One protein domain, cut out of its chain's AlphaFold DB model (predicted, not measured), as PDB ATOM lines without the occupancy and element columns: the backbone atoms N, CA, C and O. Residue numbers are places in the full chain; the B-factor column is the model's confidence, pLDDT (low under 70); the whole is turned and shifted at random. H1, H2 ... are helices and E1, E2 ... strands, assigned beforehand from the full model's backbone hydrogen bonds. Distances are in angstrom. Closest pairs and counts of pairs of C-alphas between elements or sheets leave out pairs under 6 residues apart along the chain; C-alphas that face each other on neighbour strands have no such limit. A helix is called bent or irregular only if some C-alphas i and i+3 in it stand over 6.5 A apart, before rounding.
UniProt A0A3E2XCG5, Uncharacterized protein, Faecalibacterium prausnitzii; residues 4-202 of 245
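AT A GLANCE: This is residues 4 to 202 of the 245 residues of an uncharacterized protein of Faecalibacterium prausnitzii (UniProt A0A3E2XCG5). A twisted sheet of seven strands forms the middle layer; H1 covers one face, H5, H6 and H7 cover the other, and H8 packs outside on H6 and H5. H2 and H3 make an arm, the chain folding back at its far end through residues 74 to 87, and this arm makes the length. The printed part has 199 residues with eight named helices and seven named strands, in the order H1 E1 E2 E3 H2 H3 H4 E4 H5 E5 E6 E7 H6 H7 H8. The sheet runs E4 E3 E2 E1 E6 E7 E5, mixed, and the class is mixed, helices and strands. The whole is compact, with a radius of gyration of the C-alphas of 18.7 A and spans of 63 by 43 by 30 A.

IN THESE COORDINATES: H1, residues 4 to 16, begins at C-alpha 4 (50.102, 13.678, 1.385). E1, residues 22 to 30, is 24.3 A long; E2 is 37 to 43 and E3 49 to 54. H2, 58 to 73, spans 22.8 A; H3 is 88 to 93, H4 97 to 100, E4 101 to 105 and H5 108 to 120. E5 is 125 to 127, E6 138 to 143 and E7 149 to 154. H6, 158 to 174, spans 18.8 A and is irregular, C-alphas 160 and 163 being 9.0 A apart. H7 is 177 to 183; H8, 187 to 201, spans 20.7 A and ends at C-alpha 201 (18.069, -8.658, -1.200).

HOW THE PARTS SIT: E1, E2 and E3 form a meander, each strand the antiparallel neighbour of the one before; N 27 and O 39 are 2.9 A apart, N 40 and O 52 2.8 A. E5 is parallel to E7, with N 152 and O 126 at 2.8 A. In three layers, helices on both faces of the sheet, H1 has a height of 9.3 A over the sheet and H6, on the opposite face with H5 and H7, 9.0 A. H6, the hub, touches H8 at a steep tilt of 59 degrees, closest C-alphas Ala 166 and Ala 189, 4.4 A. H6 and H7 are a helical hairpin, closest C-alphas Gly 172 and Arg 180, 4.7 A. H4 only grazes the sheet. H2 touches H3, about perpendicular at 89 degrees, closest C-alphas Leu 65 and Leu 91, 6.1 A. Every O i to N i+4 pair is within hydrogen-bond range in H1, H2, H3, H5, H7 and H8, and 8 of 13 in H6; H4 is too short for one.

THE WHOLE: The C-alphas farthest apart, Thr 81 and Ser 202, are 65.0 A apart. The printed part has no cut; the H2 to H3 link is long. Residues 19 and 128 to 135 have pLDDT under 70.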
ATOM      1  N   SER A   4      50.896  12.449   1.303       91.38
ATOM      2  CA  SER A   4      50.102  13.678   1.385       91.38
ATOM      3  C   SER A   4      49.920  14.301   0.007       91.38
ATOM      4  O   SER A   4      48.794  14.568  -0.409       91.38
ATOM      5  N   ARG A   5      51.012  14.421  -0.754       90.62
ATOM      6  CA  ARG A   5      50.973  14.988  -2.097       90.62
ATOM      7  C   ARG A   5      50.167  14.134  -3.067       90.62
ATOM      8  O   ARG A   5      49.433  14.679  -3.884       90.62
ATOM      9  N   TYR A   6      50.256  12.808  -2.962       92.62
ATOM     10  CA  TYR A   6      49.416  11.908  -3.756       92.62
ATOM     11  C   TYR A   6      47.923  12.177  -3.514       92.62
ATOM     12  O   TYR A   6      47.165  12.336  -4.472       92.62
ATOM     13  N   PHE A   7      47.503  12.280  -2.250       94.62
ATOM     14  CA  PHE A   7      46.104  12.540  -1.911       94.62
ATOM     15  C   PHE A   7      45.638  13.930  -2.355       94.62
ATOM     16  O   PHE A   7      44.516  14.057  -2.841       94.62
ATOM     17  N   GLU A   8      46.484  14.955  -2.235       93.50
ATOM     18  CA  GLU A   8      46.182  16.311  -2.712       93.50
ATOM     19  C   GLU A   8      45.932  16.351  -4.223       93.50
ATOM     20  O   GLU A   8      44.924  16.909  -4.662       93.50
ATOM     21  N   GLU A   9      46.810  15.739  -5.024       92.50
ATOM     22  CA  GLU A   9      46.655  15.729  -6.484       92.50
ATOM     23  C   GLU A   9      45.430  14.912  -6.914       92.50
ATOM     24  O   GLU A   9      44.659  15.352  -7.767       92.50
ATOM     25  N   MET A  10      45.179  13.764  -6.273       94.06
ATOM     26  CA  MET A  10      43.974  12.974  -6.535       94.06
ATOM     27  C   MET A  10      42.698  13.734  -6.161       94.06
ATOM     28  O   MET A  10      41.747  13.735  -6.941       94.06
ATOM     29  N   HIS A  11      42.671  14.419  -5.015       92.75
ATOM     30  CA  HIS A  11      41.530  15.243  -4.611       92.75
ATOM     31  C   HIS A  11      41.288  16.401  -5.581       92.75
ATOM     32  O   HIS A  11      40.147  16.644  -5.983       92.75
ATOM     33  N   ARG A  12      42.353  17.094  -6.006       91.56
ATOM     34  CA  ARG A  12      42.266  18.171  -6.998       91.56
ATOM     35  C   ARG A  12      41.710  17.651  -8.322       91.56
ATOM     36  O   ARG A  12      40.768  18.236  -8.852       91.56
ATOM     37  N   ALA A  13      42.250  16.543  -8.826       91.38
ATOM     38  CA  ALA A  13      41.818  15.942 -10.082       91.38
ATOM     39  C   ALA A  13      40.365  15.441 -10.014       91.38
ATOM     40  O   ALA A  13      39.580  15.706 -10.923       91.38
ATOM     41  N   MET A  14      39.967  14.795  -8.913       91.69
ATOM     42  CA  MET A  14      38.578  14.382  -8.696       91.69
ATOM     43  C   MET A  14      37.638  15.582  -8.584       91.69
ATOM     44  O   MET A  14      36.559  15.568  -9.169       91.69
ATOM     45  N   SER A  15      38.021  16.630  -7.859       86.88
ATOM     46  CA  SER A  15      37.186  17.823  -7.689       86.88
ATOM     47  C   SER A  15      37.010  18.603  -8.994       86.88
ATOM     48  O   SER A  15      35.910  19.080  -9.264       86.88
ATOM     49  N   ALA A  16      38.043  18.665  -9.841       86.19
ATOM     50  CA  ALA A  16      37.995  19.343 -11.137       86.19
ATOM     51  C   ALA A  16      36.991  18.718 -12.127       86.19
ATOM     52  O   ALA A  16      36.478  19.407 -13.003       86.19
ATOM     53  N   GLN A  17      36.670  17.428 -11.985       79.06
ATOM     54  CA  GLN A  17      35.741  16.723 -12.877       79.06
ATOM     55  C   GLN A  17      34.250  16.988 -12.568       79.06
ATOM     56  O   GLN A  17      33.384  16.376 -13.198       79.06
ATOM     57  N   LYS A  18      33.900  17.820 -11.569       76.00
ATOM     58  CA  LYS A  18      32.576  17.733 -10.921       76.00
ATOM     59  C   LYS A  18      31.933  19.085 -10.613       76.00
ATOM     60  O   LYS A  18      32.262  19.721  -9.617       76.00
ATOM     61  N   ASN A  19      30.882  19.426 -11.363       67.00
ATOM     62  CA  ASN A  19      30.206  20.720 -11.200       67.00
ATOM     63  C   ASN A  19      28.906  20.662 -10.374       67.00
ATOM     64  O   ASN A  19      28.512  21.680  -9.827       67.00
ATOM     65  N   ASN A  20      28.258  19.494 -10.219       83.56
ATOM     66  CA  ASN A  20      26.911  19.394  -9.620       83.56
ATOM     67  C   ASN A  20      26.723  18.155  -8.714       83.56
ATOM     68  O   ASN A  20      25.842  17.329  -8.954       83.56
ATOM     69  N   SER A  21      27.564  17.963  -7.693       91.25
ATOM     70  CA  SER A  21      27.373  16.897  -6.687       91.25
ATOM     71  C   SER A  21      27.932  17.286  -5.320       91.25
ATOM     72  O   SER A  21      28.964  17.951  -5.245       91.25
ATOM     73  N   SER A  22      27.278  16.838  -4.249       93.00
ATOM     74  CA  SER A  22      27.749  16.988  -2.874       93.00
ATOM     75  C   SER A  22      28.699  15.853  -2.499       93.00
ATOM     76  O   SER A  22      28.403  14.682  -2.750       93.00
ATOM     77  N   LEU A  23      29.818  16.194  -1.864       94.81
ATOM     78  CA  LEU A  23      30.719  15.233  -1.232       94.81
ATOM     79  C   LEU A  23      30.070  14.683   0.039       94.81
ATOM     80  O   LEU A  23      29.599  15.454   0.868       94.81
ATOM     81  N   LEU A  24      30.004  13.359   0.159       95.88
ATOM     82  CA  LEU A  24      29.451  12.670   1.327       95.88
ATOM     83  C   LEU A  24      30.557  12.104   2.216       95.88
ATOM     84  O   LEU A  24      30.459  12.176   3.438       95.88
ATOM     85  N   LEU A  25      31.590  11.533   1.596       96.31
ATOM     86  CA  LEU A  25      32.662  10.810   2.272       96.31
ATOM     87  C   LEU A  25      33.953  10.902   1.456       96.31
ATOM     88  O   LEU A  25      33.900  10.739   0.235       96.31
ATOM     89  N   THR A  26      35.094  11.074   2.116       97.25
ATOM     90  CA  THR A  26      36.418  10.778   1.549       97.25
ATOM     91  C   THR A  26      37.041   9.602   2.293       97.25
ATOM     92  O   THR A  26      36.809   9.411   3.487       97.25
ATOM     93  N   VAL A  27      37.826   8.799   1.579       97.31
ATOM     94  CA  VAL A  27      38.606   7.700   2.154       97.31
ATOM     95  C   VAL A  27      40.025   7.781   1.613       97.31
ATOM     96  O   VAL A  27      40.228   7.761   0.399       97.31
ATOM     97  N   LYS A  28      41.007   7.857   2.511       96.75
ATOM     98  CA  LYS A  28      42.439   7.777   2.205       96.75
ATOM     99  C   LYS A  28      42.968   6.483   2.808       96.75
ATOM    100  O   LYS A  28      42.890   6.292   4.016       96.75
ATOM    101  N   VAL A  29      43.497   5.603   1.970       95.44
ATOM    102  CA  VAL A  29      44.242   4.416   2.387       95.44
ATOM    103  C   VAL A  29      45.707   4.705   2.136       95.44
ATOM    104  O   VAL A  29      46.086   4.961   0.995       95.44
ATOM    105  N   GLN A  30      46.513   4.678   3.189       93.88
ATOM    106  CA  GLN A  30      47.948   4.898   3.123       93.88
ATOM    107  C   GLN A  30      48.682   3.655   3.613       93.88
ATOM    108  O   GLN A  30      48.655   3.325   4.798       93.88
ATOM    109  N   ASP A  31      49.374   2.995   2.696       90.75
ATOM    110  CA  ASP A  31      50.179   1.815   2.968       90.75
ATOM    111  C   ASP A  31      51.677   2.151   2.919       90.75
ATOM    112  O   ASP A  31      52.142   2.971   2.116       90.75
ATOM    113  N   LEU A  32      52.477   1.483   3.756       88.44
ATOM    114  CA  LEU A  32      53.932   1.673   3.759       88.44
ATOM    115  C   LEU A  32      54.570   1.298   2.414       88.44
ATOM    116  O   LEU A  32      55.530   1.940   1.985       88.44
ATOM    117  N   GLY A  33      54.027   0.286   1.735       89.19
ATOM    118  CA  GLY A  33      54.449  -0.144   0.406       89.19
ATOM    119  C   GLY A  33      53.970   0.770  -0.725       89.19
ATOM    120  O   GLY A  33      54.331   0.537  -1.880       89.19
ATOM    121  N   GLY A  34      53.183   1.809  -0.420       92.12
ATOM    122  CA  GLY A  34      52.638   2.756  -1.392       92.12
ATOM    123  C   GLY A  34      51.487   2.197  -2.230       92.12
ATOM    124  O   GLY A  34      51.214   2.743  -3.306       92.12
ATOM    125  N   ALA A  35      50.834   1.127  -1.760       93.00
ATOM    126  CA  ALA A  35      49.528   0.668  -2.239       93.00
ATOM    127  C   ALA A  35      48.421   1.572  -1.667       93.00
ATOM    128  O   ALA A  35      47.572   1.145  -0.884       93.00
ATOM    129  N   ASP A  36      48.517   2.857  -2.004       95.31
ATOM    130  CA  ASP A  36      47.627   3.896  -1.500       95.31
ATOM    131  C   ASP A  36      46.353   3.957  -2.353       95.31
ATOM    132  O   ASP A  36      46.403   3.781  -3.569       95.31
ATOM    133  N   ALA A  37      45.213   4.278  -1.746       96.06
ATOM    134  CA  ALA A  37      43.960   4.508  -2.463       96.06
ATOM    135  C   ALA A  37      43.287   5.789  -1.981       96.06
ATOM    136  O   ALA A  37      43.312   6.105  -0.793       96.06
ATOM    137  N   TYR A  38      42.660   6.509  -2.904       97.06
ATOM    138  CA  TYR A  38      41.824   7.659  -2.597       97.06
ATOM    139  C   TYR A  38      40.433   7.441  -3.175       97.06
ATOM    140  O   TYR A  38      40.318   7.079  -4.347       97.06
ATOM    141  N   LEU A  39      39.395   7.645  -2.366       97.44
ATOM    142  CA  LEU A  39      38.002   7.520  -2.782       97.44
ATOM    143  C   LEU A  39      37.182   8.733  -2.336       97.44
ATOM    144  O   LEU A  39      37.361   9.241  -1.231       97.44
ATOM    145  N   GLU A  40      36.222   9.130  -3.165       97.12
ATOM    146  CA  GLU A  40      35.162  10.078  -2.832       97.12
ATOM    147  C   GLU A  40      33.796   9.448  -3.117       97.12
ATOM    148  O   GLU A  40      33.494   9.092  -4.258       97.12
ATOM    149  N   LEU A  41      32.929   9.383  -2.107       96.81
ATOM    150  CA  LEU A  41      31.508   9.126  -2.313       96.81
ATOM    151  C   LEU A  41      30.795  10.460  -2.494       96.81
ATOM    152  O   LEU A  41      30.860  11.338  -1.630       96.81
ATOM    153  N   ARG A  42      30.080  10.608  -3.605       95.69
ATOM    154  CA  ARG A  42      29.345  11.829  -3.934       95.69
ATOM    155  C   ARG A  42      27.916  11.531  -4.319       95.69
ATOM    156  O   ARG A  42      27.639  10.485  -4.893       95.69
ATOM    157  N   GLN A  43      27.033  12.486  -4.063       94.56
ATOM    158  CA  GLN A  43      25.626  12.409  -4.428       94.56
ATOM    159  C   GLN A  43      25.238  13.597  -5.301       94.56
ATOM    160  O   GLN A  43      25.575  14.744  -5.021       94.56
ATOM    161  N   SER A  44      24.555  13.311  -6.400       93.12
ATOM    162  CA  SER A  44      23.994  14.339  -7.275       93.12
ATOM    163  C   SER A  44      22.619  14.805  -6.765       93.12
ATOM    164  O   SER A  44      21.988  14.086  -5.990       93.12
ATOM    165  N   PRO A  45      22.110  15.976  -7.199       90.19
ATOM    166  CA  PRO A  45      20.832  16.520  -6.727       90.19
ATOM    167  C   PRO A  45      19.621  15.600  -6.924       90.19
ATOM    168  O   PRO A  45      18.636  15.715  -6.205       90.19
ATOM    169  N   ASN A  46      19.687  14.667  -7.878       89.19
ATOM    170  CA  ASN A  46      18.637  13.671  -8.114       89.19
ATOM    171  C   ASN A  46      18.716  12.456  -7.161       89.19
ATOM    172  O   ASN A  46      18.019  11.467  -7.375       89.19
ATOM    173  N   GLY A  47      19.599  12.495  -6.159       87.75
ATOM    174  CA  GLY A  47      19.785  11.437  -5.170       87.75
ATOM    175  C   GLY A  47      20.728  10.308  -5.594       87.75
ATOM    176  O   GLY A  47      21.098   9.499  -4.744       87.75
ATOM    177  N   ARG A  48      21.185  10.249  -6.855       92.44
ATOM    178  CA  ARG A  48      22.110   9.198  -7.314       92.44
ATOM    179  C   ARG A  48      23.502   9.411  -6.743       92.44
ATOM    180  O   ARG A  48      24.074  10.496  -6.915       92.44
ATOM    181  N   ALA A  49      24.049   8.365  -6.128       95.31
ATOM    182  CA  ALA A  49      25.405   8.362  -5.610       95.31
ATOM    183  C   ALA A  49      26.397   7.688  -6.565       95.31
ATOM    184  O   ALA A  49      26.060   6.770  -7.316       95.31
ATOM    185  N   ARG A  50      27.638   8.174  -6.535       95.88
ATOM    186  CA  ARG A  50      28.764   7.660  -7.316       95.88
ATOM    187  C   ARG A  50      30.009   7.588  -6.451       95.88
ATOM    188  O   ARG A  50      30.229   8.470  -5.616       95.88
ATOM    189  N   VAL A  51      30.822   6.567  -6.689       96.81
ATOM    190  CA  VAL A  51      32.132   6.393  -6.065       96.81
ATOM    191  C   VAL A  51      33.188   6.784  -7.081       96.81
ATOM    192  O   VAL A  51      33.297   6.175  -8.141       96.81
ATOM    193  N   PHE A  52      33.966   7.804  -6.744       96.25
ATOM    194  CA  PHE A  52      35.161   8.171  -7.486       96.25
ATOM    195  C   PHE A  52      36.360   7.579  -6.777       96.25
ATOM    196  O   PHE A  52      36.441   7.694  -5.558       96.25
ATOM    197  N   TYR A  53      37.273   6.949  -7.500       96.50
ATOM    198  CA  TYR A  53      38.405   6.281  -6.870       96.50
ATOM    199  C   TYR A  53      39.647   6.280  -7.754       96.50
ATOM    200  O   TYR A  53      39.565   6.296  -8.984       96.50
ATOM    201  N   SER A  54      40.809   6.278  -7.104       95.25
ATOM    202  CA  SER A  54      42.101   6.073  -7.752       95.25
ATOM    203  C   SER A  54      42.263   4.613  -8.176       95.25
ATOM    204  O   SER A  54      42.099   3.715  -7.351       95.25
ATOM    205  N   THR A  55      42.685   4.362  -9.411       93.25
ATOM    206  CA  THR A  55      43.071   3.016  -9.883       93.25
ATOM    207  C   THR A  55      44.552   2.712  -9.699       93.25
ATOM    208  O   THR A  55      44.996   1.599  -9.982       93.25
ATOM    209  N   MET A  56      45.333   3.695  -9.251       92.00
ATOM    210  CA  MET A  56      46.777   3.587  -9.140       92.00
ATOM    211  C   MET A  56      47.272   4.247  -7.857       92.00
ATOM    212  O   MET A  56      47.205   5.466  -7.734       92.00
ATOM    213  N   GLY A  57      47.831   3.452  -6.944       92.88
ATOM    214  CA  GLY A  57      48.471   3.976  -5.743       92.88
ATOM    215  C   GLY A  57      49.803   4.678  -6.001       92.88
ATOM    216  O   GLY A  57      50.418   4.565  -7.072       92.88
ATOM    217  N   ARG A  58      50.290   5.379  -4.974       93.81
ATOM    218  CA  ARG A  58      51.502   6.210  -5.011       93.81
ATOM    219  C   ARG A  58      52.735   5.494  -5.558       93.81
ATOM    220  O   ARG A  58      53.519   6.106  -6.282       93.81
ATOM    221  N   ARG A  59      52.934   4.208  -5.240       93.44
ATOM    222  CA  ARG A  59      54.071   3.429  -5.762       93.44
ATOM    223  C   ARG A  59      54.039   3.343  -7.287       93.44
ATOM    224  O   ARG A  59      55.034   3.649  -7.937       93.44
ATOM    225  N   ASN A  60      52.902   2.950  -7.848       92.50
ATOM    226  CA  ASN A  60      52.736   2.800  -9.293       92.50
ATOM    227  C   ASN A  60      52.781   4.161  -9.998       92.50
ATOM    228  O   ASN A  60      53.421   4.286 -11.042       92.50
ATOM    229  N   LEU A  61      52.208   5.200  -9.384       91.56
ATOM    230  CA  LEU A  61      52.316   6.565  -9.888       91.56
ATOM    231  C   LEU A  61      53.774   7.038  -9.950       91.56
ATOM    232  O   LEU A  61      54.197   7.565 -10.976       91.56
ATOM    233  N   ASN A  62      54.573   6.801  -8.904       91.88
ATOM    234  CA  ASN A  62      55.997   7.153  -8.905       91.88
ATOM    235  C   ASN A  62      56.748   6.493 -10.075       91.88
ATOM    236  O   ASN A  62      57.578   7.147 -10.704       91.88
ATOM    237  N   PHE A  63      56.441   5.234 -10.407       91.88
ATOM    238  CA  PHE A  63      57.031   4.577 -11.577       91.88
ATOM    239  C   PHE A  63      56.623   5.242 -12.896       91.88
ATOM    240  O   PHE A  63      57.476   5.425 -13.763       91.88
ATOM    241  N   GLN A  64      55.356   5.637 -13.053       91.06
ATOM    242  CA  GLN A  64      54.907   6.349 -14.256       91.06
ATOM    243  C   GLN A  64      55.577   7.719 -14.393       91.06
ATOM    244  O   GLN A  64      56.018   8.082 -15.482       91.06
ATOM    245  N   LEU A  65      55.722   8.455 -13.290       91.06
ATOM    246  CA  LEU A  65      56.422   9.741 -13.279       91.06
ATOM    247  C   LEU A  65      57.898   9.575 -13.639       91.06
ATOM    248  O   LEU A  65      58.417  10.341 -14.447       91.06
ATOM    249  N   PHE A  66      58.560   8.546 -13.105       91.44
ATOM    250  CA  PHE A  66      59.939   8.232 -13.471       91.44
ATOM    251  C   PHE A  66      60.064   7.885 -14.958       91.44
ATOM    252  O   PHE A  66      60.908   8.451 -15.648       91.44
ATOM    253  N   ARG A  67      59.189   7.012 -15.476       91.75
ATOM    254  CA  ARG A  67      59.141   6.663 -16.904       91.75
ATOM    255  C   ARG A  67      58.963   7.905 -17.771       91.75
ATOM    256  O   ARG A  67      59.645   8.045 -18.780       91.75
ATOM    257  N   LYS A  68      58.074   8.814 -17.376       90.50
ATOM    258  CA  LYS A  68      57.857  10.068 -18.091       90.50
ATOM    259  C   LYS A  68      59.093  10.962 -18.056       90.50
ATOM    260  O   LYS A  68      59.510  11.454 -19.096       90.50
ATOM    261  N   GLY A  69      59.703  11.145 -16.886       92.25
ATOM    262  CA  GLY A  69      60.935  11.921 -16.756       92.25
ATOM    263  C   GLY A  69      62.067  11.355 -17.605       92.25
ATOM    264  O   GLY A  69      62.779  12.115 -18.251       92.25
ATOM    265  N   TRP A  70      62.165  10.026 -17.683       92.19
ATOM    266  CA  TRP A  70      63.102   9.342 -18.567       92.19
ATOM    267  C   TRP A  70      62.826   9.736 -20.023       92.19
ATOM    268  O   TRP A  70      63.732  10.180 -20.727       92.19
ATOM    269  N   GLN A  71      61.568   9.614 -20.469       91.62
ATOM    270  CA  GLN A  71      61.153   9.905 -21.851       91.62
ATOM    271  C   GLN A  71      61.396  11.359 -22.258       91.62
ATOM    272  O   GLN A  71      61.558  11.637 -23.439       91.62
ATOM    273  N   LEU A  72      61.438  12.283 -21.297       91.06
ATOM    274  CA  LEU A  72      61.758  13.685 -21.558       91.06
ATOM    275  C   LEU A  72      63.247  13.924 -21.826       91.06
ATOM    276  O   LEU A  72      63.578  14.896 -22.500       91.06
ATOM    277  N   CYS A  73      64.144  13.088 -21.299       93.56
ATOM    278  CA  CYS A  73      65.583  13.310 -21.419       93.56
ATOM    279  C   CYS A  73      66.293  12.432 -22.450       93.56
ATOM    280  O   CYS A  73      67.498  12.605 -22.630       93.56
ATOM    281  N   HIS A  74      65.588  11.558 -23.172       94.12
ATOM    282  CA  HIS A  74      66.202  10.800 -24.260       94.12
ATOM    283  C   HIS A  74      65.321  10.709 -25.508       94.12
ATOM    284  O   HIS A  74      64.098  10.836 -25.457       94.12
ATOM    285  N   ASN A  75      65.974  10.439 -26.635       93.56
ATOM    286  CA  ASN A  75      65.330  10.239 -27.929       93.56
ATOM    287  C   ASN A  75      64.842   8.781 -28.120       93.56
ATOM    288  O   ASN A  75      64.971   7.929 -27.242       93.56
ATOM    289  N   ALA A  76      64.289   8.484 -29.300       92.69
ATOM    290  CA  ALA A  76      63.763   7.157 -29.634       92.69
ATOM    291  C   ALA A  76      64.836   6.051 -29.726       92.69
ATOM    292  O   ALA A  76      64.502   4.885 -29.527       92.69
ATOM    293  N   SER A  77      66.102   6.395 -30.005       94.12
ATOM    294  CA  SER A  77      67.242   5.458 -29.954       94.12
ATOM    295  C   SER A  77      67.736   5.206 -28.527       94.12
ATOM    296  O   SER A  77      68.555   4.318 -28.306       94.12
ATOM    297  N   GLY A  78      67.215   5.949 -27.553       92.25
ATOM    298  CA  GLY A  78      67.564   5.831 -26.149       92.25
ATOM    299  C   GLY A  78      68.799   6.633 -25.735       92.25
ATOM    300  O   GLY A  78      69.328   6.417 -24.649       92.25
ATOM    301  N   GLU A  79      69.262   7.557 -26.574       94.56
ATOM    302  CA  GLU A  79      70.384   8.444 -26.275       94.56
ATOM    303  C   GLU A  79      69.910   9.643 -25.457       94.56
ATOM    304  O   GLU A  79      68.894  10.275 -25.771       94.56
ATOM    305  N   MET A  80      70.667   9.983 -24.417       94.88
ATOM    306  CA  MET A  80      70.359  11.117 -23.555       94.88
ATOM    307  C   MET A  80      70.569  12.429 -24.323       94.88
ATOM    308  O   MET A  80      71.690  12.797 -24.664       94.88
ATOM    309  N   THR A  81      69.471  13.130 -24.595       93.62
ATOM    310  CA  THR A  81      69.416  14.370 -25.392       93.62
ATOM    311  C   THR A  81      68.925  15.573 -24.588       93.62
ATOM    312  O   THR A  81      69.013  16.706 -25.054       93.62
ATOM    313  N   GLY A  82      68.440  15.347 -23.367       90.56
ATOM    314  CA  GLY A  82      67.993  16.384 -22.446       90.56
ATOM    315  C   GLY A  82      68.412  16.087 -21.011       90.56
ATOM    316  O   GLY A  82      69.194  15.178 -20.740       90.56
ATOM    317  N   GLN A  83      67.870  16.855 -20.070       89.69
ATOM    318  CA  GLN A  83      68.090  16.643 -18.641       89.69
ATOM    319  C   GLN A  83      66.834  16.073 -17.997       89.69
ATOM    320  O   GLN A  83      65.720  16.513 -18.284       89.69
ATOM    321  N   PHE A  84      67.016  15.092 -17.115       89.88
ATOM    322  CA  PHE A  84      65.916  14.610 -16.292       89.88
ATOM    323  C   PHE A  84      65.442  15.758 -15.380       89.88
ATOM    324  O   PHE A  84      66.292  16.452 -14.812       89.88
ATOM    325  N   PRO A  85      64.125  15.980 -15.209       87.50
ATOM    326  CA  PRO A  85      63.627  17.068 -14.376       87.50
ATOM    327  C   PRO A  85      64.205  17.032 -12.958       87.50
ATOM    328  O   PRO A  85      64.106  16.033 -12.251       87.50
ATOM    329  N   THR A  86      64.785  18.149 -12.522       85.31
ATOM    330  CA  THR A  86      65.440  18.267 -11.207       85.31
ATOM    331  C   THR A  86      64.448  18.386 -10.048       85.31
ATOM    332  O   THR A  86      64.851  18.394  -8.886       85.31
ATOM    333  N   ARG A  87      63.154  18.524 -10.359       83.81
ATOM    334  CA  ARG A  87      62.043  18.715  -9.425       83.81
ATOM    335  C   ARG A  87      60.887  17.792  -9.787       83.81
ATOM    336  O   ARG A  87      60.534  17.666 -10.961       83.81
ATOM    337  N   ALA A  88      60.293  17.156  -8.779       81.06
ATOM    338  CA  ALA A  88      59.167  16.246  -8.975       81.06
ATOM    339  C   ALA A  88      57.908  16.999  -9.429       81.06
ATOM    340  O   ALA A  88      57.117  16.457 -10.194       81.06
ATOM    341  N   GLU A  89      57.762  18.257  -9.016       84.62
ATOM    342  CA  GLU A  89      56.633  19.135  -9.331       84.62
ATOM    343  C   GLU A  89      56.451  19.286 -10.842       84.62
ATOM    344  O   GLU A  89      55.347  19.127 -11.344       84.62
ATOM    345  N   SER A  90      57.538  19.440 -11.601       84.81
ATOM    346  CA  SER A  90      57.471  19.545 -13.064       84.81
ATOM    347  C   SER A  90      56.911  18.278 -13.732       84.81
ATOM    348  O   SER A  90      56.258  18.340 -14.777       84.81
ATOM    349  N   LEU A  91      57.140  17.106 -13.129       88.00
ATOM    350  CA  LEU A  91      56.545  15.852 -13.591       88.00
ATOM    351  C   LEU A  91      55.070  15.749 -13.194       88.00
ATOM    352  O   LEU A  91      54.288  15.200 -13.967       88.00
ATOM    353  N   LEU A  92      54.699  16.286 -12.029       87.31
ATOM    354  CA  LEU A  92      53.326  16.290 -11.520       87.31
ATOM    355  C   LEU A  92      52.421  17.238 -12.293       87.31
ATOM    356  O   LEU A  92      51.364  16.812 -12.739       87.31
ATOM    357  N   ASP A  93      52.866  18.470 -12.521       83.56
ATOM    358  CA  ASP A  93      52.097  19.501 -13.226       83.56
ATOM    359  C   ASP A  93      51.749  19.079 -14.656       83.56
ATOM    360  O   ASP A  93      50.747  19.499 -15.228       83.56
ATOM    361  N   SER A  94      52.584  18.226 -15.247       81.25
ATOM    362  CA  SER A  94      52.358  17.683 -16.580       81.25
ATOM    363  C   SER A  94      51.619  16.339 -16.568       81.25
ATOM    364  O   SER A  94      51.275  15.834 -17.640       81.25
ATOM    365  N   ALA A  95      51.458  15.686 -15.414       86.62
ATOM    366  CA  ALA A  95      50.816  14.382 -15.309       86.62
ATOM    367  C   ALA A  95      49.295  14.515 -15.385       86.62
ATOM    368  O   ALA A  95      48.681  15.314 -14.686       86.62
ATOM    369  N   ASP A  96      48.679  13.672 -16.208       88.00
ATOM    370  CA  ASP A  96      47.229  13.585 -16.266       88.00
ATOM    371  C   ASP A  96      46.709  12.612 -15.199       88.00
ATOM    372  O   ASP A  96      46.571  11.406 -15.421       88.00
ATOM    373  N   PHE A  97      46.425  13.147 -14.013       87.88
ATOM    374  CA  PHE A  97      45.826  12.386 -12.915       87.88
ATOM    375  C   PHE A  97      44.408  11.898 -13.238       87.88
ATOM    376  O   PHE A  97      43.959  10.908 -12.657       87.88
ATOM    377  N   SER A  98      43.712  12.541 -14.184       87.62
ATOM    378  CA  SER A  98      42.353  12.156 -14.574       87.62
ATOM    379  C   SER A  98      42.306  10.752 -15.181       87.62
ATOM    380  O   SER A  98      41.365  10.005 -14.918       87.62
ATOM    381  N   ALA A  99      43.375  10.338 -15.872       90.12
ATOM    382  CA  ALA A  99      43.529   8.991 -16.421       90.12
ATOM    383  C   ALA A  99      43.557   7.890 -15.342       90.12
ATOM    384  O   ALA A  99      43.333   6.714 -15.638       90.12
ATOM    385  N   CYS A 100      43.827   8.265 -14.090       90.31
ATOM    386  CA  CYS A 100      43.919   7.360 -12.948       90.31
ATOM    387  C   CYS A 100      42.645   7.358 -12.088       90.31
ATOM    388  O   CYS A 100      42.628   6.726 -11.032       90.31
ATOM    389  N   ILE A 101      41.594   8.068 -12.510       93.44
ATOM    390  CA  ILE A 101      40.321   8.179 -11.793       93.44
ATOM    391  C   ILE A 101      39.253   7.358 -12.516       93.44
ATOM    392  O   ILE A 101      39.133   7.386 -13.740       93.44
ATOM    393  N   ARG A 102      38.448   6.634 -11.740       94.50
ATOM    394  CA  ARG A 102      37.210   5.987 -12.195       94.50
ATOM    395  C   ARG A 102      36.024   6.521 -11.415       94.50
ATOM    396  O   ARG A 102      36.205   6.998 -10.295       94.50
ATOM    397  N   ASP A 103      34.835   6.452 -12.012       93.81
ATOM    398  CA  ASP A 103      33.596   6.964 -11.433       93.81
ATOM    399  C   ASP A 103      32.405   6.008 -11.612       93.81
ATOM    400  O   ASP A 103      31.575   6.130 -12.511       93.81
ATOM    401  N   ASP A 104      32.238   5.074 -10.690       95.81
ATOM    402  CA  ASP A 104      31.170   4.086 -10.813       95.81
ATOM    403  C   ASP A 104      29.909   4.495 -10.049       95.81
ATOM    404  O   ASP A 104      29.941   5.222  -9.052       95.81
ATOM    405  N   THR A 105      28.754   4.043 -10.536       95.56
ATOM    406  CA  THR A 105      27.476   4.228  -9.842       95.56
ATOM    407  C   THR A 105      27.416   3.363  -8.591       95.56
ATOM    408  O   THR A 105      27.763   2.184  -8.643       95.56
ATOM    409  N   LEU A 106      26.898   3.917  -7.495       96.00
ATOM    410  CA  LEU A 106      26.568   3.144  -6.304       96.00
ATOM    411  C   LEU A 106      25.070   2.822  -6.284       96.00
ATOM    412  O   LEU A 106      24.241   3.689  -6.559       96.00
ATOM    413  N   ASP A 107      24.739   1.580  -5.932       94.44
ATOM    414  CA  ASP A 107      23.360   1.136  -5.731       94.44
ATOM    415  C   ASP A 107      22.604   2.034  -4.728       94.44
ATOM    416  O   ASP A 107      23.168   2.506  -3.734       94.44
ATOM    417  N   ALA A 108      21.315   2.268  -4.989       94.31
ATOM    418  CA  ALA A 108      20.482   3.144  -4.169       94.31
ATOM    419  C   ALA A 108      20.295   2.588  -2.748       94.31
ATOM    420  O   ALA A 108      20.431   3.338  -1.783       94.31
ATOM    421  N   GLY A 109      20.088   1.276  -2.606       95.50
ATOM    422  CA  GLY A 109      19.960   0.626  -1.301       95.50
ATOM    423  C   GLY A 109      21.246   0.723  -0.478       95.50
ATOM    424  O   GLY A 109      21.218   1.115   0.691       95.50
ATOM    425  N   ARG A 110      22.405   0.463  -1.101       96.44
ATOM    426  CA  ARG A 110      23.715   0.696  -0.463       96.44
ATOM    427  C   ARG A 110      23.885   2.162  -0.061       96.44
ATOM    428  O   ARG A 110      24.348   2.440   1.042       96.44
ATOM    429  N   THR A 111      23.480   3.096  -0.919       96.31
ATOM    430  CA  THR A 111      23.550   4.541  -0.644       96.31
ATOM    431  C   THR A 111      22.736   4.924   0.592       96.31
ATOM    432  O   THR A 111      23.241   5.637   1.460       96.31
ATOM    433  N   GLU A 112      21.500   4.439   0.704       96.12
ATOM    434  CA  GLU A 112      20.627   4.709   1.849       96.12
ATOM    435  C   GLU A 112      21.221   4.190   3.159       96.12
ATOM    436  O   GLU A 112      21.248   4.918   4.155       96.12
ATOM    437  N   ILE A 113      21.757   2.966   3.149       97.19
ATOM    438  CA  ILE A 113      22.402   2.377   4.325       97.19
ATOM    439  C   ILE A 113      23.655   3.171   4.709       97.19
ATOM    440  O   ILE A 113      23.792   3.540   5.875       97.19
ATOM    441  N   ILE A 114      24.522   3.520   3.753       97.12
ATOM    442  CA  ILE A 114      25.705   4.351   4.030       97.12
ATOM    443  C   ILE A 114      25.286   5.685   4.654       97.12
ATOM    444  O   ILE A 114      25.807   6.065   5.700       97.12
ATOM    445  N   LEU A 115      24.315   6.391   4.067       96.75
ATOM    446  CA  LEU A 115      23.835   7.668   4.600       96.75
ATOM    447  C   LEU A 115      23.249   7.528   6.009       96.75
ATOM    448  O   LEU A 115      23.498   8.384   6.858       96.75
ATOM    449  N   ARG A 116      22.487   6.461   6.277       96.62
ATOM    450  CA  ARG A 116      21.944   6.166   7.609       96.62
ATOM    451  C   ARG A 116      23.059   6.004   8.637       96.62
ATOM    452  O   ARG A 116      23.017   6.658   9.680       96.62
ATOM    453  N   GLU A 117      24.056   5.177   8.342       97.00
ATOM    454  CA  GLU A 117      25.156   4.910   9.271       97.00
ATOM    455  C   GLU A 117      26.062   6.137   9.459       97.00
ATOM    456  O   GLU A 117      26.443   6.444  10.590       97.00
ATOM    457  N   LEU A 118      26.328   6.911   8.399       96.06
ATOM    458  CA  LEU A 118      27.076   8.171   8.503       96.06
ATOM    459  C   LEU A 118      26.334   9.214   9.350       96.06
ATOM    460  O   LEU A 118      26.956   9.877  10.176       96.06
ATOM    461  N   ARG A 119      25.005   9.342   9.206       96.12
ATOM    462  CA  ARG A 119      24.189  10.227  10.062       96.12
ATOM    463  C   ARG A 119      24.212   9.778  11.518       96.12
ATOM    464  O   ARG A 119      24.316  10.619  12.407       96.12
ATOM    465  N   ARG A 120      24.135   8.469  11.766       94.69
ATOM    466  CA  ARG A 120      24.210   7.902  13.119       94.69
ATOM    467  C   ARG A 120      25.557   8.186  13.783       94.69
ATOM    468  O   ARG A 120      25.599   8.426  14.985       94.69
ATOM    469  N   ALA A 121      26.635   8.181  13.005       92.50
ATOM    470  CA  ALA A 121      27.981   8.472  13.480       92.50
ATOM    471  C   ALA A 121      28.328   9.980  13.472       92.50
ATOM    472  O   ALA A 121      29.438  10.356  13.850       92.50
ATOM    473  N   ALA A 122      27.407  10.860  13.063       94.00
ATOM    474  CA  ALA A 122      27.699  12.277  12.864       94.00
ATOM    475  C   ALA A 122      28.019  13.026  14.173       94.00
ATOM    476  O   ALA A 122      27.275  12.991  15.161       94.00
ATOM    477  N   GLY A 123      29.104  13.797  14.145       90.00
ATOM    478  CA  GLY A 123      29.688  14.483  15.296       90.00
ATOM    479  C   GLY A 123      30.580  13.587  16.156       90.00
ATOM    480  O   GLY A 123      30.990  14.014  17.232       90.00
ATOM    481  N   THR A 124      30.868  12.357  15.717       87.81
ATOM    482  CA  THR A 124      31.896  11.524  16.344       87.81
ATOM    483  C   THR A 124      33.214  11.688  15.597       87.81
ATOM    484  O   THR A 124      33.241  11.739  14.368       87.81
ATOM    485  N   SER A 125      34.304  11.745  16.357       83.69
ATOM    486  CA  SER A 125      35.654  11.656  15.818       83.69
ATOM    487  C   SER A 125      36.408  10.585  16.581       83.69
ATOM    488  O   SER A 125      36.286  10.484  17.806       83.69
ATOM    489  N   ARG A 126      37.181   9.771  15.870       82.75
ATOM    490  CA  ARG A 126      38.027   8.755  16.490       82.75
ATOM    491  C   ARG A 126      39.382   8.740  15.822       82.75
ATOM    492  O   ARG A 126      39.480   8.640  14.607       82.75
ATOM    493  N   SER A 127      40.424   8.799  16.631       77.81
ATOM    494  CA  SER A 127      41.787   8.593  16.174       77.81
ATOM    495  C   SER A 127      42.375   7.465  16.994       77.81
ATOM    496  O   SER A 127      42.408   7.556  18.224       77.81
ATOM    497  N   CYS A 128      42.794   6.383  16.342       69.00
ATOM    498  CA  CYS A 128      43.671   5.433  17.002       69.00
ATOM    499  C   CYS A 128      45.117   5.897  16.787       69.00
ATOM    500  O   CYS A 128      45.631   5.929  15.666       69.00
ATOM    501  N   LEU A 129      45.772   6.301  17.876       59.47
ATOM    502  CA  LEU A 129      47.198   6.605  17.833       59.47
ATOM    503  C   LEU A 129      47.968   5.334  17.433       59.47
ATOM    504  O   LEU A 129      47.615   4.245  17.899       59.47
ATOM    505  N   PRO A 130      49.002   5.446  16.582       55.03
ATOM    506  CA  PRO A 130      49.848   4.309  16.241       55.03
ATOM    507  C   PRO A 130      50.463   3.695  17.495       55.03
ATOM    508  O   PRO A 130      51.093   4.402  18.280       55.03
ATOM    509  N   GLN A 131      50.323   2.379  17.657       57.88
ATOM    510  CA  GLN A 131      51.179   1.628  18.577       57.88
ATOM    511  C   GLN A 131      52.526   1.330  17.904       57.88
ATOM    512  O   GLN A 131      53.573   1.417  18.544       57.88
ATOM    513  N   SER A 132      52.524   1.101  16.587       60.91
ATOM    514  CA  SER A 132      53.722   1.033  15.754       60.91
ATOM    515  C   SER A 132      53.408   1.334  14.283       60.91
ATOM    516  O   SER A 132      52.320   1.051  13.787       60.91
ATOM    517  N   ALA A 133      54.385   1.856  13.537       57.38
ATOM    518  CA  ALA A 133      54.236   2.131  12.102       57.38
ATOM    519  C   ALA A 133      54.039   0.864  11.237       57.38
ATOM    520  O   ALA A 133      53.862   0.983  10.032       57.38
ATOM    521  N   ARG A 134      54.108  -0.344  11.818       62.19
ATOM    522  CA  ARG A 134      54.096  -1.633  11.101       62.19
ATOM    523  C   ARG A 134      52.741  -2.351  11.128       62.19
ATOM    524  O   ARG A 134      52.652  -3.479  10.658       62.19
ATOM    525  N   GLU A 135      51.692  -1.723  11.649       68.69
ATOM    526  CA  GLU A 135      50.383  -2.350  11.910       68.69
ATOM    527  C   GLU A 135      49.429  -2.417  10.703       68.69
ATOM    528  O   GLU A 135      48.232  -2.657  10.865       68.69
ATOM    529  N   GLY A 136      49.941  -2.259   9.483       84.31
ATOM    530  CA  GLY A 136      49.159  -2.293   8.245       84.31
ATOM    531  C   GLY A 136      49.013  -0.910   7.624       84.31
ATOM    532  O   GLY A 136      49.896  -0.068   7.777       84.31
ATOM    533  N   ALA A 137      47.917  -0.678   6.906       90.56
ATOM    534  CA  ALA A 137      47.656   0.617   6.292       90.56
ATOM    535  C   ALA A 137      46.908   1.535   7.262       90.56
ATOM    536  O   ALA A 137      46.016   1.084   7.989       90.56
ATOM    537  N   MET A 138      47.233   2.825   7.230       91.69
ATOM    538  CA  MET A 138      46.415   3.853   7.860       91.69
ATOM    539  C   MET A 138      45.221   4.148   6.958       91.69
ATOM    540  O   MET A 138      45.385   4.364   5.756       91.69
ATOM    541  N   ILE A 139      44.026   4.164   7.536       93.38
ATOM    542  CA  ILE A 139      42.795   4.501   6.835       93.38
ATOM    543  C   ILE A 139      42.187   5.734   7.498       93.38
ATOM    544  O   ILE A 139      41.809   5.696   8.669       93.38
ATOM    545  N   THR A 140      42.073   6.815   6.730       94.56
ATOM    546  CA  THR A 140      41.407   8.054   7.142       94.56
ATOM    547  C   THR A 140      40.088   8.178   6.402       94.56
ATOM    548  O   THR A 140      40.045   8.092   5.174       94.56
ATOM    549  N   VAL A 141      39.014   8.389   7.152       96.31
ATOM    550  CA  VAL A 141      37.658   8.556   6.640       96.31
ATOM    551  C   VAL A 141      37.111   9.885   7.137       96.31
ATOM    552  O   VAL A 141      36.974  10.068   8.345       96.31
ATOM    553  N   GLU A 142      36.751  10.784   6.227       96.56
ATOM    554  CA  GLU A 142      36.102  12.058   6.563       96.56
ATOM    555  C   GLU A 142      34.686  12.060   5.981       96.56
ATOM    556  O   GLU A 142      34.491  11.922   4.773       96.56
ATOM    557  N   SER A 143      33.679  12.192   6.842       96.88
ATOM    558  CA  SER A 143      32.271  12.322   6.467       96.88
ATOM    559  C   SER A 143      31.847  13.781   6.486       96.88
ATOM    560  O   SER A 143      32.140  14.516   7.428       96.88
ATOM    561  N   PHE A 144      31.065  14.163   5.482       96.06
ATOM    562  CA  PHE A 144      30.470  15.493   5.330       96.06
ATOM    563  C   PHE A 144      28.949  15.458   5.546       96.06
ATOM    564  O   PHE A 144      28.237  16.424   5.281       96.06
ATOM    565  N   VAL A 145      28.425  14.325   6.022       95.69
ATOM    566  CA  VAL A 145      26.996  14.126   6.264       95.69
ATOM    567  C   VAL A 145      26.611  14.653   7.648       95.69
ATOM    568  O   VAL A 145      27.196  14.272   8.662       95.69
ATOM    569  N   GLY A 146      25.571  15.489   7.716       93.31
ATOM    570  CA  GLY A 146      25.068  16.033   8.980       93.31
ATOM    571  C   GLY A 146      26.099  16.937   9.659       93.31
ATOM    572  O   GLY A 146      26.538  17.916   9.069       93.31
ATOM    573  N   ARG A 147      26.495  16.605  10.895       94.50
ATOM    574  CA  ARG A 147      27.576  17.306  11.620       94.50
ATOM    575  C   ARG A 147      28.988  16.892  11.176       94.50
ATOM    576  O   ARG A 147      29.956  17.337  11.782       94.50
ATOM    577  N   GLY A 148      29.099  16.037  10.160       94.69
ATOM    578  CA  GLY A 148      30.356  15.451   9.707       94.69
ATOM    579  C   GLY A 148      30.915  14.412  10.679       94.69
ATOM    580  O   GLY A 148      30.248  14.017  11.636       94.69
ATOM    581  N   GLY A 149      32.129  13.940  10.427       93.88
ATOM    582  CA  GLY A 149      32.844  13.016  11.307       93.88
ATOM    583  C   GLY A 149      34.193  12.627  10.722       93.88
ATOM    584  O   GLY A 149      34.373  12.687   9.507       93.88
ATOM    585  N   GLU A 150      35.132  12.240  11.577       94.62
ATOM    586  CA  GLU A 150      36.479  11.858  11.153       94.62
ATOM    587  C   GLU A 150      36.939  10.609  11.901       94.62
ATOM    588  O   GLU A 150      36.962  10.580  13.133       94.62
ATOM    589  N   TRP A 151      37.329   9.575  11.161       93.12
ATOM    590  CA  TRP A 151      37.849   8.338  11.730       93.12
ATOM    591  C   TRP A 151      39.203   8.014  11.122       93.12
ATOM    592  O   TRP A 151      39.331   7.878   9.909       93.12
ATOM    593  N   ASN A 152      40.195   7.850  11.986       90.19
ATOM    594  CA  ASN A 152      41.532   7.399  11.637       90.19
ATOM    595  C   ASN A 152      41.764   6.062  12.328       90.19
ATOM    596  O   ASN A 152      41.790   6.007  13.565       90.19
ATOM    597  N   TYR A 153      41.899   4.992  11.545       85.38
ATOM    598  CA  TYR A 153      42.228   3.686  12.093       85.38
ATOM    599  C   TYR A 153      43.159   2.850  11.223       85.38
ATOM    600  O   TYR A 153      43.190   2.968  10.001       85.38
ATOM    601  N   TRP A 154      43.917   1.970  11.875       87.62
ATOM    602  CA  TRP A 154      44.756   0.980  11.204       87.62
ATOM    603  C   TRP A 154      43.910  -0.168  10.659       87.62
ATOM    604  O   TRP A 154      42.970  -0.624  11.315       87.62
ATOM    605  N   SER A 155      44.274  -0.696   9.490       86.88
ATOM    606  CA  SER A 155      43.557  -1.803   8.842       86.88
ATOM    607  C   SER A 155      43.460  -3.068   9.707       86.88
ATOM    608  O   SER A 155      42.550  -3.872   9.528       86.88
ATOM    609  N   THR A 156      44.362  -3.254  10.671       84.44
ATOM    610  CA  THR A 156      44.333  -4.350  11.660       84.44
ATOM    611  C   THR A 156      43.371  -4.111  12.829       84.44
ATOM    612  O   THR A 156      43.047  -5.050  13.549       84.44
ATOM    613  N   ARG A 157      42.876  -2.880  13.013       81.81
ATOM    614  CA  ARG A 157      41.996  -2.453  14.122       81.81
ATOM    615  C   ARG A 157      40.647  -1.908  13.647       81.81
ATOM    616  O   ARG A 157      39.936  -1.241  14.394       81.81
ATOM    617  N   ALA A 158      40.257  -2.225  12.414       75.75
ATOM    618  CA  ALA A 158      39.038  -1.706  11.791       75.75
ATOM    619  C   ALA A 158      37.736  -2.022  12.567       75.75
ATOM    620  O   ALA A 158      36.746  -1.305  12.426       75.75
ATOM    621  N   ALA A 159      37.730  -3.044  13.433       72.50
ATOM    622  CA  ALA A 159      36.582  -3.395  14.277       72.50
ATOM    623  C   ALA A 159      36.151  -2.275  15.249       72.50
ATOM    624  O   ALA A 159      34.986  -2.207  15.636       72.50
ATOM    625  N   GLU A 160      37.046  -1.347  15.609       76.38
ATOM    626  CA  GLU A 160      36.733  -0.266  16.553       76.38
ATOM    627  C   GLU A 160      35.636   0.677  16.037       76.38
ATOM    628  O   GLU A 160      34.871   1.229  16.826       76.38
ATOM    629  N   CYS A 161      35.502   0.830  14.723       80.12
ATOM    630  CA  CYS A 161      34.430   1.594  14.090       80.12
ATOM    631  C   CYS A 161      33.671   0.699  13.105       80.12
ATOM    632  O   CYS A 161      33.611   0.997  11.915       80.12
ATOM    633  N   LEU A 162      33.095  -0.396  13.613       91.12
ATOM    634  CA  LEU A 162      32.520  -1.483  12.815       91.12
ATOM    635  C   LEU A 162      31.589  -1.025  11.676       91.12
ATOM    636  O   LEU A 162      31.699  -1.540  10.566       91.12
ATOM    637  N   SER A 163      30.701  -0.052  11.913       93.94
ATOM    638  CA  SER A 163      29.815   0.476  10.863       93.94
ATOM    639  C   SER A 163      30.589   1.199   9.758       93.94
ATOM    640  O   SER A 163      30.325   0.966   8.582       93.94
ATOM    641  N   ILE A 164      31.581   2.019  10.112       94.94
ATOM    642  CA  ILE A 164      32.457   2.694   9.145       94.94
ATOM    643  C   ILE A 164      33.288   1.662   8.380       94.94
ATOM    644  O   ILE A 164      33.353   1.721   7.159       94.94
ATOM    645  N   ALA A 165      33.861   0.671   9.063       94.81
ATOM    646  CA  ALA A 165      34.607  -0.405   8.418       94.81
ATOM    647  C   ALA A 165      33.738  -1.232   7.454       94.81
ATOM    648  O   ALA A 165      34.197  -1.599   6.375       94.81
ATOM    649  N   ALA A 166      32.468  -1.480   7.785       96.94
ATOM    650  CA  ALA A 166      31.537  -2.162   6.887       96.94
ATOM    651  C   ALA A 166      31.190  -1.315   5.647       96.94
ATOM    652  O   ALA A 166      31.100  -1.858   4.547       96.94
ATOM    653  N   ILE A 167      31.077   0.015   5.786       97.31
ATOM    654  CA  ILE A 167      30.985   0.929   4.632       97.31
ATOM    655  C   ILE A 167      32.229   0.780   3.750       97.31
ATOM    656  O   ILE A 167      32.107   0.646   2.532       97.31
ATOM    657  N   LEU A 168      33.424   0.755   4.348       96.69
ATOM    658  CA  LEU A 168      34.667   0.582   3.595       96.69
ATOM    659  C   LEU A 168      34.741  -0.765   2.879       96.69
ATOM    660  O   LEU A 168      35.264  -0.817   1.770       96.69
ATOM    661  N   CYS A 169      34.168  -1.828   3.447       96.94
ATOM    662  CA  CYS A 169      34.087  -3.124   2.780       96.94
ATOM    663  C   CYS A 169      33.322  -3.025   1.450       96.94
ATOM    664  O   CYS A 169      33.810  -3.520   0.436       96.94
ATOM    665  N   TRP A 170      32.175  -2.331   1.421       97.69
ATOM    666  CA  TRP A 170      31.442  -2.064   0.176       97.69
ATOM    667  C   TRP A 170      32.198  -1.144  -0.781       97.69
ATOM    668  O   TRP A 170      32.167  -1.374  -1.986       97.69
ATOM    669  N   LEU A 171      32.884  -0.112  -0.283       97.44
ATOM    670  CA  LEU A 171      33.692   0.765  -1.141       97.44
ATOM    671  C   LEU A 171      34.917   0.041  -1.720       97.44
ATOM    672  O   LEU A 171      35.341   0.333  -2.837       97.44
ATOM    673  N   GLY A 172      35.446  -0.949  -1.004       96.62
ATOM    674  CA  GLY A 172      36.509  -1.828  -1.477       96.62
ATOM    675  C   GLY A 172      36.116  -2.666  -2.693       96.62
ATOM    676  O   GLY A 172      37.007  -3.095  -3.423       96.62
ATOM    677  N   ASP A 173      34.819  -2.851  -2.974       96.62
ATOM    678  CA  ASP A 173      34.366  -3.575  -4.169       96.62
ATOM    679  C   ASP A 173      34.812  -2.909  -5.479       96.62
ATOM    680  O   ASP A 173      34.997  -3.611  -6.472       96.62
ATOM    681  N   PHE A 174      35.030  -1.589  -5.462       96.56
ATOM    682  CA  PHE A 174      35.510  -0.805  -6.605       96.56
ATOM    683  C   PHE A 174      37.033  -0.856  -6.780       96.56
ATOM    684  O   PHE A 174      37.556  -0.528  -7.842       96.56
ATOM    685  N   LEU A 175      37.766  -1.264  -5.744       95.75
ATOM    686  CA  LEU A 175      39.221  -1.337  -5.778       95.75
ATOM    687  C   LEU A 175      39.691  -2.721  -6.231       95.75
ATOM    688  O   LEU A 175      38.979  -3.725  -6.152       95.75
ATOM    689  N   ALA A 176      40.951  -2.782  -6.652       90.62
ATOM    690  CA  ALA A 176      41.648  -4.021  -6.965       90.62
ATOM    691  C   ALA A 176      42.824  -4.237  -6.001       90.62
ATOM    692  O   ALA A 176      43.207  -3.345  -5.250       90.62
ATOM    693  N   GLY A 177      43.405  -5.437  -6.027       92.31
ATOM    694  CA  GLY A 177      44.716  -5.677  -5.425       92.31
ATOM    695  C   GLY A 177      44.777  -5.530  -3.902       92.31
ATOM    696  O   GLY A 177      43.962  -6.097  -3.170       92.31
ATOM    697  N   THR A 178      45.828  -4.860  -3.430       92.56
ATOM    698  CA  THR A 178      46.132  -4.720  -1.997       92.56
ATOM    699  C   THR A 178      45.180  -3.738  -1.337       92.56
ATOM    700  O   THR A 178      44.699  -4.003  -0.246       92.56
ATOM    701  N   GLU A 179      44.837  -2.669  -2.040       93.56
ATOM    702  CA  GLU A 179      43.936  -1.605  -1.627       93.56
ATOM    703  C   GLU A 179      42.563  -2.173  -1.229       93.56
ATOM    704  O   GLU A 179      42.056  -1.894  -0.141       93.56
ATOM    705  N   ARG A 180      42.004  -3.070  -2.060       95.19
ATOM    706  CA  ARG A 180      40.769  -3.808  -1.743       95.19
ATOM    707  C   ARG A 180      40.913  -4.666  -0.490       95.19
ATOM    708  O   ARG A 180      40.072  -4.590   0.402       95.19
ATOM    709  N   ARG A 181      41.967  -5.489  -0.420       94.19
ATOM    710  CA  ARG A 181      42.210  -6.380   0.730       94.19
ATOM    711  C   ARG A 181      42.354  -5.596   2.031       94.19
ATOM    712  O   ARG A 181      41.883  -6.056   3.062       94.19
ATOM    713  N   THR A 182      42.962  -4.417   1.968       93.31
ATOM    714  CA  THR A 182      43.118  -3.510   3.103       93.31
ATOM    715  C   THR A 182      41.775  -2.990   3.607       93.31
ATOM    716  O   THR A 182      41.544  -3.011   4.812       93.31
ATOM    717  N   LEU A 183      40.868  -2.563   2.720       94.56
ATOM    718  CA  LEU A 183      39.532  -2.109   3.131       94.56
ATOM    719  C   LEU A 183      38.626  -3.251   3.618       94.56
ATOM    720  O   LEU A 183      37.702  -3.014   4.392       94.56
ATOM    721  N   GLN A 184      38.892  -4.479   3.173       94.81
ATOM    722  CA  GLN A 184      38.118  -5.688   3.481       94.81
ATOM    723  C   GLN A 184      38.820  -6.592   4.515       94.81
ATOM    724  O   GLN A 184      38.526  -7.783   4.605       94.81
ATOM    725  N   SER A 185      39.762  -6.051   5.297       91.75
ATOM    726  CA  SER A 185      40.618  -6.828   6.206       91.75
ATOM    727  C   SER A 185      39.904  -7.350   7.457       91.75
ATOM    728  O   SER A 185      40.362  -8.326   8.046       91.75
ATOM    729  N   SER A 186      38.811  -6.707   7.888       92.56
ATOM    730  CA  SER A 186      38.078  -7.084   9.102       92.56
ATOM    731  C   SER A 186      36.948  -8.074   8.793       92.56
ATOM    732  O   SER A 186      35.982  -7.702   8.118       92.56
ATOM    733  N   PRO A 187      37.001  -9.311   9.328       94.00
ATOM    734  CA  PRO A 187      35.938 -10.295   9.138       94.00
ATOM    735  C   PRO A 187      34.589  -9.835   9.700       94.00
ATOM    736  O   PRO A 187      33.549 -10.084   9.097       94.00
ATOM    737  N   GLU A 188      34.597  -9.129  10.833       95.12
ATOM    738  CA  GLU A 188      33.379  -8.606  11.461       95.12
ATOM    739  C   GLU A 188      32.717  -7.535  10.589       95.12
ATOM    740  O   GLU A 188      31.497  -7.538  10.408       95.12
ATOM    741  N   ALA A 189      33.520  -6.638  10.005       95.81
ATOM    742  CA  ALA A 189      33.031  -5.605   9.097       95.81
ATOM    743  C   ALA A 189      32.467  -6.215   7.806       95.81
ATOM    744  O   ALA A 189      31.390  -5.821   7.357       95.81
ATOM    745  N   MET A 190      33.146  -7.227   7.259       96.62
ATOM    746  CA  MET A 190      32.673  -7.994   6.105       96.62
ATOM    747  C   MET A 190      31.351  -8.711   6.400       96.62
ATOM    748  O   MET A 190      30.432  -8.663   5.584       96.62
ATOM    749  N   ALA A 191      31.215  -9.327   7.578       97.38
ATOM    750  CA  ALA A 191      29.976  -9.976   8.000       97.38
ATOM    751  C   ALA A 191      28.822  -8.969   8.154       97.38
ATOM    752  O   ALA A 191      27.696  -9.247   7.738       97.38
ATOM    753  N   LEU A 192      29.097  -7.780   8.702       97.44
ATOM    754  CA  LEU A 192      28.110  -6.703   8.798       97.44
ATOM    755  C   LEU A 192      27.672  -6.206   7.411       97.44
ATOM    756  O   LEU A 192      26.473  -6.106   7.152       97.44
ATOM    757  N   ALA A 193      28.622  -5.957   6.508       97.25
ATOM    758  CA  ALA A 193      28.340  -5.538   5.136       97.25
ATOM    759  C   ALA A 193      27.538  -6.601   4.359       97.25
ATOM    760  O   ALA A 193      26.614  -6.270   3.613       97.25
ATOM    761  N   ALA A 194      27.844  -7.886   4.568       97.25
ATOM    762  CA  ALA A 194      27.091  -8.998   3.993       97.25
ATOM    763  C   ALA A 194      25.659  -9.072   4.546       97.25
ATOM    764  O   ALA A 194      24.721  -9.301   3.784       97.25
ATOM    765  N   ARG A 195      25.465  -8.822   5.848       97.00
ATOM    766  CA  ARG A 195      24.127  -8.765   6.453       97.00
ATOM    767  C   ARG A 195      23.286  -7.643   5.852       97.00
ATOM    768  O   ARG A 195      22.154  -7.896   5.459       97.00
ATOM    769  N   TRP A 196      23.847  -6.445   5.700       96.81
ATOM    770  CA  TRP A 196      23.165  -5.349   5.005       96.81
ATOM    771  C   TRP A 196      22.829  -5.706   3.555       96.81
ATOM    772  O   TRP A 196      21.738  -5.401   3.080       96.81
ATOM    773  N   GLN A 197      23.729  -6.391   2.848       96.12
ATOM    774  CA  GLN A 197      23.458  -6.842   1.483       96.12
ATOM    775  C   GLN A 197      22.308  -7.863   1.430       96.12
ATOM    776  O   GLN A 197      21.502  -7.818   0.501       96.12
ATOM    777  N   ALA A 198      22.211  -8.755   2.419       95.00
ATOM    778  CA  ALA A 198      21.109  -9.703   2.550       95.00
ATOM    779  C   ALA A 198      19.783  -9.010   2.909       95.00
ATOM    780  O   ALA A 198      18.742  -9.393   2.383       95.00
ATOM    781  N   GLU A 199      19.817  -7.968   3.748       93.25
ATOM    782  CA  GLU A 199      18.652  -7.120   4.037       93.25
ATOM    783  C   GLU A 199      18.126  -6.472   2.750       93.25
ATOM    784  O   GLU A 199      16.937  -6.574   2.472       93.25
ATOM    785  N   LEU A 200      19.001  -5.901   1.915       93.12
ATOM    786  CA  LEU A 200      18.612  -5.310   0.627       93.12
ATOM    787  C   LEU A 200      18.057  -6.335  -0.376       93.12
ATOM    788  O   LEU A 200      17.208  -5.996  -1.194       93.12
ATOM    789  N   ALA A 201      18.540  -7.579  -0.332       89.62
ATOM    790  CA  ALA A 201      18.069  -8.658  -1.200       89.62
ATOM    791  C   ALA A 201      16.794  -9.349  -0.678       89.62
ATOM    792  O   ALA A 201      16.200 -10.162  -1.389       89.62
ATOM    793  N   SER A 202      16.380  -9.067   0.563       86.69
ATOM    794  CA  SER A 202      15.230  -9.719   1.178       86.69
ATOM    795  C   SER A 202      13.925  -9.220   0.547       86.69
ATOM    796  O   SER A 202      13.647  -8.021   0.587       86.69
TER     797      SER A 202